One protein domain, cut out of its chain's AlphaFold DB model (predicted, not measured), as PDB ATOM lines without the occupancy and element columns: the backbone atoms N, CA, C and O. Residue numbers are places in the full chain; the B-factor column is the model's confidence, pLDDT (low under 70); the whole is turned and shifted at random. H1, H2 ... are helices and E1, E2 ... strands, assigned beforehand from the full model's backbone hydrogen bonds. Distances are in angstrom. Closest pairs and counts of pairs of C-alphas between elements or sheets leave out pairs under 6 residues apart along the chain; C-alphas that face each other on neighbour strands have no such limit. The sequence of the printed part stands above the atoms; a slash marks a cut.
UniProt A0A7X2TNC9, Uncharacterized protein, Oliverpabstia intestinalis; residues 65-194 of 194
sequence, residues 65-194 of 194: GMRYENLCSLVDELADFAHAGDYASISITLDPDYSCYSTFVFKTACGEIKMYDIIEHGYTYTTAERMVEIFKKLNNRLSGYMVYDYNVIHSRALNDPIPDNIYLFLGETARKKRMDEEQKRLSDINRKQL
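Overview. This is residues 65 to 194 of the 194 residues of an uncharacterized protein of Oliverpabstia intestinalis (UniProt A0A7X2TNC9). A twisted sheet of five strands has H1 and H2 over one face, while the long helix H3 starts over the other face and then sticks out with residues 182 to 192 as a free arm. This makes three layers, helices on both faces of a sheet, and the arm adds to the longest axis. The printed part has 130 residues, with elements in the order H1 E1 E2 E3 H2 E4 E5 H3; the sheet runs E3 E2 E1 E5 E4, all antiparallel, and the class is mixed, helices and strands. The whole is compact, with a radius of gyration of the C-alphas of 16.1 A and spans of 56 by 37 by 27 A.

Arrangement. H1, residues 65 to 84, is on the sheet at a height of 11.8 A, over E2, residues 103 to 108; their closest C-alphas are those of Ala 82 and Phe 106, 7.5 A apart. E1, residues 87 to 93, E2 and E3, residues 113 to 117, form a meander, each strand the antiparallel neighbour of the one before; N 91 and O 105 are 2.8 A apart, and N 106 and O 114 are 2.8 A apart. H2, residues 128 to 141, is on the same face as H1, with a height over the sheet of 9.7 A; it lies over E5, residues 165 to 169, where 11 of its 14 C-alphas fall, and only just not over E4, where 2 fall, and it runs along the strands, at 4 degrees to E5 on the local plane. H1 touches H2 with residues 71 to 79 alone, closest at the C-alphas of Val 75 and Leu 138, 6.3 A, at a steep tilt of 53 degrees, the same way. E4, residues 145 to 149, and E5 are a hairpin, with N 147 and O 167 at 2.8 A; E5 and E1 are antiparallel, with N 90 and O 168 at 2.8 A. H3, residues 171 to 192, is on the opposite face at a height of 12.2 A, over E5 and E4, slantwise to the strands, at 51 degrees to E4 on the local plane; the closest C-alphas of H3 and E4 are those of Ala 174 and Tyr 145, 5.0 A. H3 is apart from H1 and H2. In H1, H2 and H3 every O i to N i+4 pair is within hydrogen-bond range.

Along the chain. H1 begins at C-alpha 65 (193.585, 153.938, 213.378) and is 28.7 A long. E1 measures 17.4 A, E2 16.5 A, E3 13.1 A, H2 20.0 A, E4 13.3 A and E5 12.9 A. H3, 32.7 A long, ends at C-alpha 192 (149.619, 135.839, 228.245).

Size, cuts and confidence. The C-alphas of Met 66 and Leu 194, the two farthest apart, are 55.8 A apart. Without residues 182 to 194, which stand free, the body spans 36 by 35 by 24 A. The printed part has no cut; the link from E4 to E5 is long. The mean pLDDT of the printed part is 80.8, with values under 70 at residues 65 to 68, 95 to 101, 151 to 162 and 191 to 194.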
ATOM      1  N   GLY A  65     193.654 154.507 214.733       50.69
ATOM      2  CA  GLY A  65     193.585 153.938 213.378       50.69
ATOM      3  C   GLY A  65     194.001 152.465 213.332       50.69
ATOM      4  O   GLY A  65     193.219 151.623 212.900       50.69
ATOM      5  N   MET A  66     195.151 152.131 213.926       63.31
ATOM      6  CA  MET A  66     195.629 150.744 213.999       63.31
ATOM      7  C   MET A  66     194.714 149.846 214.846       63.31
ATOM      8  O   MET A  66     194.576 148.662 214.567       63.31
ATOM      9  N   ARG A  67     194.011 150.385 215.855       62.56
ATOM     10  CA  ARG A  67     193.020 149.599 216.626       62.56
ATOM     11  C   ARG A  67     191.797 149.199 215.801       62.56
ATOM     12  O   ARG A  67     191.173 148.180 216.097       62.56
ATOM     13  N   TYR A  68     191.402 150.031 214.840       68.12
ATOM     14  CA  TYR A  68     190.295 149.725 213.940       68.12
ATOM     15  C   TYR A  68     190.721 148.711 212.878       68.12
ATOM     16  O   TYR A  68     190.010 147.733 212.667       68.12
ATOM     17  N   GLU A  69     191.896 148.905 212.278       76.81
ATOM     18  CA  GLU A  69     192.473 147.971 211.305       76.81
ATOM     19  C   GLU A  69     192.658 146.576 211.908       76.81
ATOM     20  O   GLU A  69     192.166 145.606 211.338       76.81
ATOM     21  N   ASN A  70     193.219 146.482 213.119       79.81
ATOM     22  CA  ASN A  70     193.366 145.208 213.827       79.81
ATOM     23  C   ASN A  70     192.015 144.535 214.106       79.81
ATOM     24  O   ASN A  70     191.904 143.318 214.028       79.81
ATOM     25  N   LEU A  71     190.968 145.308 214.418       80.62
ATOM     26  CA  LEU A  71     189.634 144.732 214.593       80.62
ATOM     27  C   LEU A  71     189.100 144.169 213.277       80.62
ATOM     28  O   LEU A  71     188.559 143.071 213.269       80.62
ATOM     29  N   CYS A  72     189.180 144.935 212.190       83.75
ATOM     30  CA  CYS A  72     188.688 144.477 210.897       83.75
ATOM     31  C   CYS A  72     189.441 143.221 210.446       83.75
ATOM     32  O   CYS A  72     188.777 142.254 210.088       83.75
ATOM     33  N   SER A  73     190.771 143.210 210.597       88.69
ATOM     34  CA  SER A  73     191.628 142.048 210.329       88.69
ATOM     35  C   SER A  73     191.184 140.820 211.121       88.69
ATOM     36  O   SER A  73     190.910 139.787 210.523       88.69
ATOM     37  N   LEU A  74     190.984 140.951 212.439       90.88
ATOM     38  CA  LEU A  74     190.507 139.843 213.271       90.88
ATOM     39  C   LEU A  74     189.152 139.309 212.788       90.88
ATOM     40  O   LEU A  74     188.936 138.105 212.727       90.88
ATOM     41  N   VAL A  75     188.212 140.196 212.451       92.00
ATOM     42  CA  VAL A  75     186.894 139.777 211.954       92.00
ATOM     43  C   VAL A  75     187.019 139.095 210.584       92.00
ATOM     44  O   VAL A  75     186.235 138.193 210.299       92.00
ATOM     45  N   ASP A  76     187.944 139.530 209.723       93.00
ATOM     46  CA  ASP A  76     188.178 138.910 208.410       93.00
ATOM     47  C   ASP A  76     188.758 137.503 208.597       93.00
ATOM     48  O   ASP A  76     188.175 136.539 208.109       93.00
ATOM     49  N   GLU A  77     189.787 137.356 209.434       92.81
ATOM     50  CA  GLU A  77     190.387 136.058 209.765       92.81
ATOM     51  C   GLU A  77     189.384 135.079 210.384       92.81
ATOM     52  O   GLU A  77     189.312 133.921 209.979       92.81
ATOM     53  N   LEU A  78     188.565 135.532 211.338       93.50
ATOM     54  CA  LEU A  78     187.540 134.692 211.959       93.50
ATOM     55  C   LEU A  78     186.457 134.267 210.954       93.50
ATOM     56  O   LEU A  78     185.926 133.161 211.063       93.50
ATOM     57  N   ALA A  79     186.113 135.127 209.991       93.12
ATOM     58  CA  ALA A  79     185.148 134.796 208.947       93.12
ATOM     59  C   ALA A  79     185.727 133.787 207.944       93.12
ATOM     60  O   ALA A  79     185.052 132.818 207.595       93.12
ATOM     61  N   ASP A  80     186.982 133.965 207.537       92.81
ATOM     62  CA  ASP A  80     187.685 133.024 206.665       92.81
ATOM     63  C   ASP A  80     187.861 131.666 207.350       92.81
ATOM     64  O   ASP A  80     187.593 130.622 206.752       92.81
ATOM     65  N   PHE A  81     188.209 131.670 208.639       91.31
ATOM     66  CA  PHE A  81     188.271 130.461 209.453       91.31
ATOM     67  C   PHE A  81     186.906 129.767 209.530       91.31
ATOM     68  O   PHE A  81     186.830 128.546 209.381       91.31
ATOM     69  N   ALA A  82     185.819 130.532 209.701       90.44
ATOM     70  CA  ALA A  82     184.456 130.004 209.716       90.44
ATOM     71  C   ALA A  82     184.100 129.280 208.404       90.44
ATOM     72  O   ALA A  82     183.543 128.181 208.433       90.44
ATOM     73  N   HIS A  83     184.438 129.887 207.265       88.06
ATOM     74  CA  HIS A  83     184.174 129.324 205.941       88.06
ATOM     75  C   HIS A  83     185.046 128.108 205.626       88.06
ATOM     76  O   HIS A  83     184.573 127.174 204.988       88.06
ATOM     77  N   ALA A  84     186.302 128.094 206.077       88.38
ATOM     78  CA  ALA A  84     187.228 127.003 205.785       88.38
ATOM     79  C   ALA A  84     186.859 125.678 206.477       88.38
ATOM     80  O   ALA A  84     187.276 124.617 206.018       88.38
ATOM     81  N   GLY A  85     186.127 125.732 207.595       82.00
ATOM     82  CA  GLY A  85     185.823 124.559 208.420       82.00
ATOM     83  C   GLY A  85     184.358 124.126 208.452       82.00
ATOM     84  O   GLY A  85     184.012 123.349 209.339       82.00
ATOM     85  N   ASP A  86     183.504 124.633 207.553       85.94
ATOM     86  CA  ASP A  86     182.058 124.333 207.505       85.94
ATOM     87  C   ASP A  86     181.380 124.403 208.891       85.94
ATOM     88  O   ASP A  86     180.574 123.553 209.295       85.94
ATOM     89  N   TYR A  87     181.741 125.420 209.677       93.12
ATOM     90  CA  TYR A  87     181.265 125.525 211.050       93.12
ATOM     91  C   TYR A  87     179.785 125.921 211.107       93.12
ATOM     92  O   TYR A  87     179.297 126.779 210.372       93.12
ATOM     93  N   ALA A  88     179.064 125.312 212.045       92.69
ATOM     94  CA  ALA A  88     177.646 125.550 212.300       92.69
ATOM     95  C   ALA A  88     177.410 126.645 213.352       92.69
ATOM     96  O   ALA A  88     176.337 127.254 213.395       92.69
ATOM     97  N   SER A  89     178.394 126.894 214.219       94.88
ATOM     98  CA  SER A  89     178.326 127.970 215.203       94.88
ATOM     99  C   SER A  89     179.697 128.456 215.657       94.88
ATOM    100  O   SER A  89     180.641 127.671 215.745       94.88
ATOM    101  N   ILE A  90     179.746 129.726 216.039       95.38
ATOM    102  CA  ILE A  90     180.851 130.370 216.749       95.38
ATOM    103  C   ILE A  90     180.317 130.797 218.113       95.38
ATOM    104  O   ILE A  90     179.234 131.374 218.192       95.38
ATOM    105  N   SER A  91     181.041 130.533 219.189       92.62
ATOM    106  CA  SER A  91     180.643 130.964 220.525       92.62
ATOM    107  C   SER A  91     181.809 131.501 221.320       92.62
ATOM    108  O   SER A  91     182.963 131.148 221.076       92.62
ATOM    109  N   ILE A  92     181.484 132.325 222.303       89.00
ATOM    110  CA  ILE A  92     182.441 132.767 223.295       89.00
ATOM    111  C   ILE A  92     181.826 132.725 224.686       89.00
ATOM    112  O   ILE A  92     180.653 133.065 224.856       89.00
ATOM    113  N   THR A  93     182.641 132.311 225.650       79.19
ATOM    114  CA  THR A  93     182.282 132.218 227.063       79.19
ATOM    115  C   THR A  93     183.093 133.254 227.821       79.19
ATOM    116  O   THR A  93     184.316 133.302 227.673       79.19
ATOM    117  N   LEU A  94     182.426 134.091 228.611       70.12
ATOM    118  CA  LEU A  94     183.111 134.928 229.584       70.12
ATOM    119  C   LEU A  94     183.615 134.030 230.711       70.12
ATOM    120  O   LEU A  94     182.817 133.412 231.415       70.12
ATOM    121  N   ASP A  95     184.930 133.959 230.881       63.91
ATOM    122  CA  ASP A  95     185.497 133.316 232.057       63.91
ATOM    123  C   ASP A  95     185.205 134.207 233.284       63.91
ATOM    124  O   ASP A  95     185.597 135.376 233.295       63.91
ATOM    125  N   PRO A  96     184.485 133.716 234.308       57.69
ATOM    126  CA  PRO A  96     184.140 134.516 235.483       57.69
ATOM    127  C   PRO A  96     185.370 135.006 236.262       57.69
ATOM    128  O   PRO A  96     185.286 136.044 236.926       57.69
ATOM    129  N   ASP A  97     186.510 134.318 236.146       55.72
ATOM    130  CA  ASP A  97     187.757 134.699 236.812       55.72
ATOM    131  C   ASP A  97     188.547 135.744 236.006       55.72
ATOM    132  O   ASP A  97     189.320 136.527 236.571       55.72
ATOM    133  N   TYR A  98     188.312 135.822 234.693       53.78
ATOM    134  CA  TYR A  98     189.019 136.719 233.789       53.78
ATOM    135  C   TYR A  98     188.047 137.679 233.104       53.78
ATOM    136  O   TYR A  98     187.289 137.338 232.208       53.78
ATOM    137  N   SER A  99     188.136 138.964 233.450       57.09
ATOM    138  CA  SER A  99     187.409 140.051 232.771       57.09
ATOM    139  C   SER A  99     187.863 140.308 231.318       57.09
ATOM    140  O   SER A  99     187.800 141.444 230.841       57.09
ATOM    141  N   CYS A 100     188.386 139.297 230.628       61.75
ATOM    142  CA  CYS A 100     188.873 139.377 229.267       61.75
ATOM    143  C   CYS A 100     188.468 138.151 228.450       61.75
ATOM    144  O   CYS A 100     188.321 137.047 228.961       61.75
ATOM    145  N   TYR A 101     188.314 138.375 227.149       68.12
ATOM    146  CA  TYR A 101     188.024 137.328 226.185       68.12
ATOM    147  C   TYR A 101     189.243 137.094 225.296       68.12
ATOM    148  O   TYR A 101     189.774 138.053 224.719       68.12
ATOM    149  N   SER A 102     189.654 135.833 225.173       72.44
ATOM    150  CA  SER A 102     190.798 135.413 224.352       72.44
ATOM    151  C   SER A 102     190.461 134.341 223.319       72.44
ATOM    152  O   SER A 102     191.138 134.265 222.302       72.44
ATOM    153  N   THR A 103     189.420 133.533 223.532       85.81
ATOM    154  CA  THR A 103     189.258 132.292 222.763       85.81
ATOM    155  C   THR A 103     187.863 132.166 222.166       85.81
ATOM    156  O   THR A 103     186.877 132.099 222.894       85.81
ATOM    157  N   PHE A 104     187.776 132.087 220.838       91.00
ATOM    158  CA  PHE A 104     186.543 131.739 220.133       91.00
ATOM    159  C   PHE A 104     186.432 130.226 219.992       91.00
ATOM    160  O   PHE A 104     187.409 129.541 219.692       91.00
ATOM    161  N   VAL A 105     185.226 129.700 220.162       93.25
ATOM    162  CA  VAL A 105     184.928 128.280 219.997       93.25
ATOM    163  C   VAL A 105     184.106 128.101 218.728       93.25
ATOM    164  O   VAL A 105     182.994 128.608 218.620       93.25
ATOM    165  N   PHE A 106     184.652 127.362 217.773       94.81
ATOM    166  CA  PHE A 106     184.007 127.001 216.520       94.81
ATOM    167  C   PHE A 106     183.520 125.563 216.605       94.81
ATOM    168  O   PHE A 106     184.267 124.673 217.014       94.81
ATOM    169  N   LYS A 107     182.268 125.327 216.220       95.19
ATOM    170  CA  LYS A 107     181.652 124.002 216.280       95.19
ATOM    171  C   LYS A 107     180.981 123.651 214.962       95.19
ATOM    172  O   LYS A 107     180.199 124.444 214.438       95.19
ATOM    173  N   THR A 108     181.275 122.472 214.431       91.81
ATOM    174  CA  THR A 108     180.645 121.938 213.213       91.81
ATOM    175  C   THR A 108     179.289 121.300 213.525       91.81
ATOM    176  O   THR A 108     178.950 121.036 214.683       91.81
ATOM    177  N   ALA A 109     178.493 121.011 212.492       86.69
ATOM    178  CA  ALA A 109     177.192 120.357 212.665       86.69
ATOM    179  C   ALA A 109     177.302 118.934 213.250       86.69
ATOM    180  O   ALA A 109     176.405 118.497 213.972       86.69
ATOM    181  N   CYS A 110     178.407 118.227 212.985       87.31
ATOM    182  CA  CYS A 110     178.691 116.903 213.548       87.31
ATOM    183  C   CYS A 110     179.252 116.952 214.980       87.31
ATOM    184  O   CYS A 110     179.385 115.911 215.617       87.31
ATOM    185  N   GLY A 111     179.518 118.148 215.514       86.44
ATOM    186  CA  GLY A 111     179.940 118.345 216.896       86.44
ATOM    187  C   GLY A 111     181.449 118.417 217.112       86.44
ATOM    188  O   GLY A 111     181.863 118.479 218.268       86.44
ATOM    189  N   GLU A 112     182.253 118.459 216.048       92.25
ATOM    190  CA  GLU A 112     183.683 118.755 216.162       92.25
ATOM    191  C   GLU A 112     183.881 120.189 216.644       92.25
ATOM    192  O   GLU A 112     183.143 121.096 216.251       92.25
ATOM    193  N   ILE A 113     184.876 120.386 217.510       93.62
ATOM    194  CA  ILE A 113     185.154 121.667 218.153       93.62
ATOM    195  C   ILE A 113     186.585 122.084 217.834       93.62
ATOM    196  O   ILE A 113     187.517 121.299 218.014       93.62
ATOM    197  N   LYS A 114     186.761 123.341 217.424       93.06
ATOM    198  CA  LYS A 114     188.063 124.005 217.356       93.06
ATOM    199  C   LYS A 114     188.054 125.296 218.155       93.06
ATOM    200  O   LYS A 114     187.066 126.023 218.172       93.06
ATOM    201  N   MET A 115     189.175 125.570 218.804       91.19
ATOM    202  CA  MET A 115     189.406 126.813 219.525       91.19
ATOM    203  C   MET A 115     190.286 127.726 218.675       91.19
ATOM    204  O   MET A 115     191.216 127.255 218.026       91.19
ATOM    205  N   TYR A 116     189.972 129.017 218.677       89.38
ATOM    206  CA  TYR A 116     190.766 130.069 218.059       89.38
ATOM    207  C   TYR A 116     191.191 131.040 219.154       89.38
ATOM    208  O   TYR A 116     190.372 131.825 219.640       89.38
ATOM    209  N   ASP A 117     192.450 130.955 219.573       86.88
ATOM    210  CA  ASP A 117     193.030 131.885 220.537       86.88
ATOM    211  C   ASP A 117     193.564 133.119 219.805       86.88
ATOM    212  O   ASP A 117     194.472 133.033 218.978       86.88
ATOM    213  N   ILE A 118     193.000 134.288 220.096       83.81
ATOM    214  CA  ILE A 118     193.389 135.532 219.427       83.81
ATOM    215  C   ILE A 118     194.834 135.945 219.750       83.81
ATOM    216  O   ILE A 118     195.463 136.628 218.946       83.81
ATOM    217  N   ILE A 119     195.385 135.521 220.890       81.75
ATOM    218  CA  ILE A 119     196.752 135.847 221.320       81.75
ATOM    219  C   ILE A 119     197.761 135.073 220.485       81.75
ATOM    220  O   ILE A 119     198.758 135.641 220.040       81.75
ATOM    221  N   GLU A 120     197.474 133.798 220.213       82.62
ATOM    222  CA  GLU A 120     198.284 132.968 219.313       82.62
ATOM    223  C   GLU A 120     198.336 133.547 217.891       82.62
ATOM    224  O   GLU A 120     199.302 133.325 217.165       82.62
ATOM    225  N   HIS A 121     197.341 134.362 217.528       77.56
ATOM    226  CA  HIS A 121     197.240 135.052 216.242       77.56
ATOM    227  C   HIS A 121     197.713 136.520 216.302       77.56
ATOM    228  O   HIS A 121     197.505 137.284 215.365       77.56
ATOM    229  N   GLY A 122     198.387 136.932 217.385       77.75
ATOM    230  CA  GLY A 122     199.029 138.248 217.500       77.75
ATOM    231  C   GLY A 122     198.120 139.387 217.972       77.75
ATOM    232  O   GLY A 122     198.540 140.548 217.968       77.75
ATOM    233  N   TYR A 123     196.900 139.085 218.416       82.19
ATOM    234  CA  TYR A 123     195.970 140.068 218.964       82.19
ATOM    235  C   TYR A 123     196.065 140.160 220.491       82.19
ATOM    236  O   TYR A 123     196.435 139.226 221.195       82.19
ATOM    237  N   THR A 124     195.703 141.319 221.035       75.69
ATOM    238  CA  THR A 124     195.598 141.514 222.486       75.69
ATOM    239  C   THR A 124     194.227 141.094 222.997       75.69
ATOM    240  O   THR A 124     193.237 141.245 222.281       75.69
ATOM    241  N   TYR A 125     194.152 140.703 224.272       72.56
ATOM    242  CA  TYR A 125     192.893 140.498 224.989       72.56
ATOM    243  C   TYR A 125     191.886 141.627 224.741       72.56
ATOM    244  O   TYR A 125     192.252 142.809 224.707       72.56
ATOM    245  N   THR A 126     190.607 141.268 224.638       74.12
ATOM    246  CA  THR A 126     189.540 142.226 224.325       74.12
ATOM    247  C   THR A 126     188.519 142.349 225.448       74.12
ATOM    248  O   THR A 126     188.263 141.391 226.180       74.12
ATOM    249  N   THR A 127     187.937 143.545 225.589       75.50
ATOM    250  CA  THR A 127     186.838 143.786 226.533       75.50
ATOM    251  C   THR A 127     185.543 143.171 226.017       75.50
ATOM    252  O   THR A 127     185.405 142.860 224.830       75.50
ATOM    253  N   ALA A 128     184.566 143.031 226.904       74.31
ATOM    254  CA  ALA A 128     183.287 142.436 226.560       74.31
ATOM    255  C   ALA A 128     182.479 143.255 225.550       74.31
ATOM    256  O   ALA A 128     181.899 142.706 224.616       74.31
ATOM    257  N   GLU A 129     182.502 144.582 225.676       76.62
ATOM    258  CA  GLU A 129     181.840 145.480 224.729       76.62
ATOM    259  C   GLU A 129     182.442 145.320 223.330       76.62
ATOM    260  O   GLU A 129     181.726 145.294 222.325       76.62
ATOM    261  N   ARG A 130     183.768 145.149 223.262       79.75
ATOM    262  CA  ARG A 130     184.470 144.920 222.002       79.75
ATOM    263  C   ARG A 130     184.153 143.545 221.417       79.75
ATOM    264  O   ARG A 130     184.036 143.437 220.200       79.75
ATOM    265  N   MET A 131     183.940 142.526 222.250       85.38
ATOM    266  CA  MET A 131     183.476 141.218 221.780       85.38
ATOM    267  C   MET A 131     182.080 141.276 221.164       85.38
ATOM    268  O   MET A 131     181.868 140.717 220.089       85.38
ATOM    269  N   VAL A 132     181.148 142.021 221.762       84.94
ATOM    270  CA  VAL A 132     179.827 142.246 221.153       84.94
ATOM    271  C   VAL A 132     179.964 142.903 219.773       84.94
ATOM    272  O   VAL A 132     179.258 142.534 218.833       84.94
ATOM    273  N   GLU A 133     180.885 143.858 219.614       88.69
ATOM    274  CA  GLU A 133     181.157 144.485 218.315       88.69
ATOM    275  C   GLU A 133     181.721 143.492 217.284       88.69
ATOM    276  O   GLU A 133     181.270 143.491 216.134       88.69
ATOM    277  N   ILE A 134     182.656 142.625 217.690       90.81
ATOM    278  CA  ILE A 134     183.205 141.557 216.840       90.81
ATOM    279  C   ILE A 134     182.077 140.646 216.349       90.81
ATOM    280  O   ILE A 134     181.916 140.460 215.142       90.81
ATOM    281  N   PHE A 135     181.234 140.149 217.257       92.31
ATOM    282  CA  PHE A 135     180.126 139.258 216.916       92.31
ATOM    283  C   PHE A 135     179.083 139.917 216.004       92.31
ATOM    284  O   PHE A 135     178.602 139.277 215.072       92.31
ATOM    285  N   LYS A 136     178.775 141.207 216.191       91.38
ATOM    286  CA  LYS A 136     177.900 141.956 215.270       91.38
ATOM    287  C   LYS A 136     178.480 142.024 213.857       91.38
ATOM    288  O   LYS A 136     177.752 141.833 212.882       91.38
ATOM    289  N   LYS A 137     179.784 142.283 213.733       93.44
ATOM    290  CA  LYS A 137     180.464 142.325 212.431       93.44
ATOM    291  C   LYS A 137     180.519 140.940 211.780       93.44
ATOM    292  O   LYS A 137     180.215 140.834 210.593       93.44
ATOM    293  N   LEU A 138     180.808 139.891 212.552       93.88
ATOM    294  CA  LEU A 138     180.767 138.504 212.081       93.88
ATOM    295  C   LEU A 138     179.367 138.098 211.624       93.88
ATOM    296  O   LEU A 138     179.223 137.536 210.546       93.88
ATOM    297  N   ASN A 139     178.328 138.441 212.386       93.19
ATOM    298  CA  ASN A 139     176.943 138.162 212.019       93.19
ATOM    299  C   ASN A 139     176.581 138.747 210.649       93.19
ATOM    300  O   ASN A 139     175.964 138.064 209.834       93.19
ATOM    301  N   ASN A 140     177.007 139.984 210.383       90.81
ATOM    302  CA  ASN A 140     176.771 140.638 209.098       90.81
ATOM    303  C   ASN A 140     177.550 139.974 207.954       90.81
ATOM    304  O   ASN A 140     177.004 139.819 206.867       90.81
ATOM    305  N   ARG A 141     178.807 139.572 208.188       91.56
ATOM    306  CA  ARG A 141     179.656 138.935 207.166       91.56
ATOM    307  C   ARG A 141     179.233 137.501 206.850       91.56
ATOM    308  O   ARG A 141     179.231 137.109 205.692       91.56
ATOM    309  N   LEU A 142     178.842 136.746 207.871       91.94
ATOM    310  CA  LEU A 142     178.524 135.321 207.766       91.94
ATOM    311  C   LEU A 142     177.023 135.051 207.576       91.94
ATOM    312  O   LEU A 142     176.603 133.897 207.571       91.94
ATOM    313  N   SER A 143     176.199 136.101 207.449       89.25
ATOM    314  CA  SER A 143     174.730 135.992 207.380       89.25
ATOM    315  C   SER A 143     174.145 135.109 208.496       89.25
ATOM    316  O   SER A 143     173.231 134.308 208.279       89.25
ATOM    317  N   GLY A 144     174.725 135.231 209.692       91.81
ATOM    318  CA  GLY A 144     174.429 134.367 210.824       91.81
ATOM    319  C   GLY A 144     173.157 134.752 211.577       91.81
ATOM    320  O   GLY A 144     172.382 135.627 211.184       91.81
ATOM    321  N   TYR A 145     172.935 134.056 212.688       92.69
ATOM    322  CA  TYR A 145     171.928 134.400 213.678       92.69
ATOM    323  C   TYR A 145     172.553 134.419 215.066       92.69
ATOM    324  O   TYR A 145     172.973 133.385 215.589       92.69
ATOM    325  N   MET A 146     172.633 135.613 215.639       92.44
ATOM    326  CA  MET A 146     173.253 135.846 216.934       92.44
ATOM    327  C   MET A 146     172.243 135.693 218.074       92.44
ATOM    328  O   MET A 146     171.142 136.239 218.010       92.44
ATOM    329  N   VAL A 147     172.651 134.996 219.132       89.44
ATOM    330  CA  VAL A 147     171.888 134.786 220.364       89.44
ATOM    331  C   VAL A 147     172.763 135.172 221.550       89.44
ATOM    332  O   VAL A 147     173.936 134.799 221.619       89.44
ATOM    333  N   TYR A 148     172.175 135.912 222.483       86.12
ATOM    334  CA  TYR A 148     172.816 136.311 223.728       86.12
ATOM    335  C   TYR A 148     172.302 135.448 224.872       86.12
ATOM    336  O   TYR A 148     171.093 135.242 224.999       86.12
ATOM    337  N   ASP A 149     173.218 134.978 225.705       81.38
ATOM    338  CA  ASP A 149     172.905 134.272 226.938       81.38
ATOM    339  C   ASP A 149     173.393 135.110 228.122       81.38
ATOM    340  O   ASP A 149     174.588 135.370 228.284       81.38
ATOM    341  N   TYR A 150     172.420 135.572 228.899       73.06
ATOM    342  CA  TYR A 150     172.611 136.347 230.114       73.06
ATOM    343  C   TYR A 150     172.378 135.391 231.282       73.06
ATOM    344  O   TYR A 150     171.241 135.191 231.719       73.06
ATOM    345  N   ASN A 151     173.442 134.757 231.759       61.47
ATOM    346  CA  ASN A 151     173.370 133.987 232.984       61.47
ATOM    347  C   ASN A 151     173.146 134.947 234.161       61.47
ATOM    348  O   ASN A 151     173.673 136.052 234.238       61.47
ATOM    349  N   VAL A 152     172.340 134.513 235.128       51.22
ATOM    350  CA  VAL A 152     171.844 135.347 236.244       51.22
ATOM    351  C   VAL A 152     172.968 135.825 237.193       51.22
ATOM    352  O   VAL A 152     172.722 136.611 238.104       51.22
ATOM    353  N   ILE A 153     174.208 135.365 237.009       46.78
ATOM    354  CA  ILE A 153     175.255 135.431 238.038       46.78
ATOM    355  C   ILE A 153     175.993 136.777 238.073       46.78
ATOM    356  O   ILE A 153     176.484 137.151 239.136       46.78
ATOM    357  N   HIS A 154     176.005 137.575 237.004       47.19
ATOM    358  CA  HIS A 154     176.733 138.847 237.026       47.19
ATOM    359  C   HIS A 154     175.793 140.047 237.044       47.19
ATOM    360  O   HIS A 154     175.498 140.685 236.037       47.19
ATOM    361  N   SER A 155     175.387 140.395 238.266       42.16
ATOM    362  CA  SER A 155     174.893 141.716 238.640       42.16
ATOM    363  C   SER A 155     175.941 142.793 238.321       42.16
ATOM    364  O   SER A 155     176.713 143.246 239.165       42.16
ATOM    365  N   ARG A 156     175.985 143.243 237.069       46.91
ATOM    366  CA  ARG A 156     176.607 144.517 236.706       46.91
ATOM    367  C   ARG A 156     175.510 145.480 236.282       46.91
ATOM    368  O   ARG A 156     174.498 145.077 235.726       46.91
ATOM    369  N   ALA A 157     175.686 146.726 236.711       42.62
ATOM    370  CA  ALA A 157     174.678 147.774 236.817       42.62
ATOM    371  C   ALA A 157     173.664 147.847 235.657       42.62
ATOM    372  O   ALA A 157     173.999 147.598 234.505       42.62
ATOM    373  N   LEU A 158     172.451 148.300 235.996       45.34
ATOM    374  CA  LEU A 158     171.236 148.439 235.175       45.34
ATOM    375  C   LEU A 158     171.354 149.154 233.803       45.34
ATOM    376  O   LEU A 158     170.329 149.326 233.151       45.34
ATOM    377  N   ASN A 159     172.538 149.579 233.354       50.00
ATOM    378  CA  ASN A 159     172.686 150.471 232.200       50.00
ATOM    379  C   ASN A 159     173.199 149.830 230.899       50.00
ATOM    380  O   ASN A 159     173.191 150.521 229.891       50.00
ATOM    381  N   ASP A 160     173.601 148.559 230.891       52.69
ATOM    382  CA  ASP A 160     173.629 147.682 229.701       52.69
ATOM    383  C   ASP A 160     174.219 146.336 230.156       52.69
ATOM    384  O   ASP A 160     175.420 146.275 230.449       52.69
ATOM    385  N   PRO A 161     173.428 145.258 230.309       63.38
ATOM    386  CA  PRO A 161     173.993 143.976 230.691       63.38
ATOM    387  C   PRO A 161     174.861 143.473 229.537       63.38
ATOM    388  O   PRO A 161     174.401 143.263 228.415       63.38
ATOM    389  N   ILE A 162     176.144 143.305 229.813       65.94
ATOM    390  CA  ILE A 162     177.066 142.596 228.937       65.94
ATOM    391  C   ILE A 162     176.690 141.104 229.010       65.94
ATOM    392  O   ILE A 162     176.540 140.597 230.120       65.94
ATOM    393  N   PRO A 163     176.512 140.400 227.877       71.62
ATOM    394  CA  PRO A 163     176.162 138.980 227.884       71.62
ATOM    395  C   PRO A 163     177.315 138.118 228.419       71.62
ATOM    396  O   PRO A 163     178.471 138.354 228.062       71.62
ATOM    397  N   ASP A 164     177.006 137.097 229.224       74.75
ATOM    398  CA  ASP A 164     178.009 136.131 229.695       74.75
ATOM    399  C   ASP A 164     178.509 135.274 228.531       74.75
ATOM    400  O   ASP A 164     179.713 135.083 228.369       74.75
ATOM    401  N   ASN A 165     177.589 134.814 227.676       82.62
ATOM    402  CA  ASN A 165     177.936 134.071 226.469       82.62
ATOM    403  C   ASN A 165     177.291 134.695 225.232       82.62
ATOM    404  O   ASN A 165     176.138 135.138 225.246       82.62
ATOM    405  N   ILE A 166     178.032 134.674 224.126       88.50
ATOM    406  CA  ILE A 166     177.527 135.080 222.815       88.50
ATOM    407  C   ILE A 166     177.649 133.888 221.879       88.50
ATOM    408  O   ILE A 166     178.717 133.286 221.767       88.50
ATOM    409  N   TYR A 167     176.555 133.564 221.196       92.00
ATOM    410  CA  TYR A 167     176.497 132.514 220.190       92.00
ATOM    411  C   TYR A 167     176.153 133.128 218.839       92.00
ATOM    412  O   TYR A 167     175.221 133.921 218.725       92.00
ATOM    413  N   LEU A 168     176.871 132.727 217.800       95.31
ATOM    414  CA  LEU A 168     176.572 133.032 216.411       95.31
ATOM    415  C   LEU A 168     176.337 131.723 215.671       95.31
ATOM    416  O   LEU A 168     177.272 130.971 215.415       95.31
ATOM    417  N   PHE A 169     175.084 131.448 215.328       94.38
ATOM    418  CA  PHE A 169     174.717 130.294 214.516       94.38
ATOM    419  C   PHE A 169     174.856 130.629 213.036       94.38
ATOM    420  O   PHE A 169     174.537 131.745 212.621       94.38
ATOM    421  N   LEU A 170     175.288 129.656 212.238       93.62
ATOM    422  CA  LEU A 170     175.571 129.808 210.813       93.62
ATOM    423  C   LEU A 170     174.697 128.863 209.972       93.62
ATOM    424  O   LEU A 170     174.134 127.891 210.486       93.62
ATOM    425  N   GLY A 171     174.538 129.178 208.685       89.50
ATOM    426  CA  GLY A 171     173.879 128.314 207.699       89.50
ATOM    427  C   GLY A 171     172.503 127.778 208.122       89.50
ATOM    428  O   GLY A 171     171.624 128.517 208.582       89.50
ATOM    429  N   GLU A 172     172.298 126.467 207.970       89.25
ATOM    430  CA  GLU A 172     171.037 125.812 208.340       89.25
ATOM    431  C   GLU A 172     170.734 125.889 209.840       89.25
ATOM    432  O   GLU A 172     169.569 126.024 210.230       89.25
ATOM    433  N   THR A 173     171.766 125.860 210.687       90.12
ATOM    434  CA  THR A 173     171.620 125.982 212.141       90.12
ATOM    435  C   THR A 173     171.060 127.352 212.516       90.12
ATOM    436  O   THR A 173     170.152 127.434 213.345       90.12
ATOM    437  N   ALA A 174     171.503 128.416 211.839       91.81
ATOM    438  CA  ALA A 174     170.949 129.760 211.996       91.81
ATOM    439  C   ALA A 174     169.465 129.830 211.615       91.81
ATOM    440  O   ALA A 174     168.672 130.491 212.287       91.81
ATOM    441  N   ARG A 175     169.070 129.154 210.525       89.88
ATOM    442  CA  ARG A 175     167.669 129.097 210.080       89.88
ATOM    443  C   ARG A 175     166.798 128.372 211.102       89.88
ATOM    444  O   ARG A 175     165.743 128.883 211.467       89.88
ATOM    445  N   LYS A 176     167.240 127.202 211.570       91.88
ATOM    446  CA  LYS A 176     166.508 126.413 212.566       91.88
ATOM    447  C   LYS A 176     166.328 127.196 213.864       91.88
ATOM    448  O   LYS A 176     165.206 127.337 214.335       91.88
ATOM    449  N   LYS A 177     167.408 127.797 214.371       91.56
ATOM    450  CA  LYS A 177     167.368 128.560 215.620       91.56
ATOM    451  C   LYS A 177     166.416 129.758 215.550       91.56
ATOM    452  O   LYS A 177     165.669 129.981 216.498       91.56
ATOM    453  N   ARG A 178     166.380 130.472 214.416       89.50
ATOM    454  CA  ARG A 178     165.403 131.548 214.168       89.50
ATOM    455  C   ARG A 178     163.957 131.075 214.282       89.50
ATOM    456  O   ARG A 178     163.154 131.744 214.920       89.50
ATOM    457  N   MET A 179     163.630 129.941 213.663       90.94
ATOM    458  CA  MET A 179     162.272 129.391 213.710       90.94
ATOM    459  C   MET A 179     161.892 128.952 215.125       90.94
ATOM    460  O   MET A 179     160.794 129.265 215.578       90.94
ATOM    461  N   ASP A 180     162.809 128.291 215.835       90.81
ATOM    462  CA  ASP A 180     162.580 127.835 217.208       90.81
ATOM    463  C   ASP A 180     162.301 129.019 218.158       90.81
ATOM    464  O   ASP A 180     161.395 128.957 218.993       90.81
ATOM    465  N   GLU A 181     163.050 130.123 218.028       87.25
ATOM    466  CA  GLU A 181     162.825 131.327 218.838       87.25
ATOM    467  C   GLU A 181     161.519 132.044 218.497       87.25
ATOM    468  O   GLU A 181     160.814 132.489 219.404       87.25
ATOM    469  N   GLU A 182     161.160 132.117 217.217       88.94
ATOM    470  CA  GLU A 182     159.897 132.719 216.790       88.94
ATOM    471  C   GLU A 182     158.695 131.908 217.292       88.94
ATOM    472  O   GLU A 182     157.743 132.460 217.847       88.94
ATOM    473  N   GLN A 183     158.767 130.577 217.199       89.31
ATOM    474  CA  GLN A 183     157.732 129.690 217.722       89.31
ATOM    475  C   GLN A 183     157.577 129.835 219.241       89.31
ATOM    476  O   GLN A 183     156.452 129.883 219.748       89.31
ATOM    477  N   LYS A 184     158.692 129.962 219.971       88.69
ATOM    478  CA  LYS A 184     158.671 130.221 221.414       88.69
ATOM    479  C   LYS A 184     157.975 131.548 221.730       88.69
ATOM    480  O   LYS A 184     157.066 131.563 222.561       88.69
ATOM    481  N   ARG A 185     158.317 132.633 221.025       85.38
ATOM    482  CA  ARG A 185     157.680 133.952 221.204       85.38
ATOM    483  C   ARG A 185     156.172 133.906 220.980       85.38
ATOM    484  O   ARG A 185     155.423 134.416 221.809       85.38
ATOM    485  N   LEU A 186     155.723 133.262 219.903       86.56
ATOM    486  CA  LEU A 186     154.295 133.105 219.607       86.56
ATOM    487  C   LEU A 186     153.569 132.319 220.708       86.56
ATOM    488  O   LEU A 186     152.469 132.692 221.117       86.56
ATOM    489  N   SER A 187     154.197 131.266 221.236       86.12
ATOM    490  CA  SER A 187     153.625 130.487 222.339       86.12
ATOM    491  C   SER A 187     153.493 131.296 223.638       86.12
ATOM    492  O   SER A 187     152.478 131.181 224.330       86.12
ATOM    493  N   ASP A 188     154.464 132.162 223.938       84.12
ATOM    494  CA  ASP A 188     154.459 133.006 225.135       84.12
ATOM    495  C   ASP A 188     153.408 134.122 225.048       84.12
ATOM    496  O   ASP A 188     152.771 134.449 226.050       84.12
ATOM    497  N   ILE A 189     153.186 134.685 223.855       82.25
ATOM    498  CA  ILE A 189     152.116 135.667 223.613       82.25
ATOM    499  C   ILE A 189     150.748 135.023 223.853       82.25
ATOM    500  O   ILE A 189     149.941 135.571 224.603       82.25
ATOM    501  N   ASN A 190     150.518 133.834 223.293       74.50
ATOM    502  CA  ASN A 190     149.250 133.123 223.451       74.50
ATOM    503  C   ASN A 190     148.972 132.742 224.914       74.50
ATOM    504  O   ASN A 190     147.828 132.803 225.352       74.50
ATOM    505  N   ARG A 191     150.004 132.406 225.699       69.38
ATOM    506  CA  ARG A 191     149.855 132.143 227.144       69.38
ATOM    507  C   ARG A 191     149.530 133.381 227.974       69.38
ATOM    508  O   ARG A 191     148.952 133.228 229.038       69.38
ATOM    509  N   LYS A 192     149.920 134.580 227.537       68.06
ATOM    510  CA  LYS A 192     149.619 135.839 228.245       68.06
ATOM    511  C   LYS A 192     148.226 136.393 227.931       68.06
ATOM    512  O   LYS A 192     147.794 137.322 228.605       68.06
ATOM    513  N   GLN A 193     147.570 135.883 226.890       58.97
ATOM    514  CA  GLN A 193     146.222 136.289 226.473       58.97
ATOM    515  C   GLN A 193     145.106 135.386 227.033       58.97
ATOM    516  O   GLN A 193     143.934 135.713 226.854       58.97
ATOM    517  N   LEU A 194     145.468 134.280 227.690       51.88
ATOM    518  CA  LEU A 194     144.584 133.361 228.419       51.88
ATOM    519  C   LEU A 194     144.609 133.678 229.917       51.88
ATOM    520  O   LEU A 194     143.547 133.505 230.554       51.88
TER     521      LEU A 194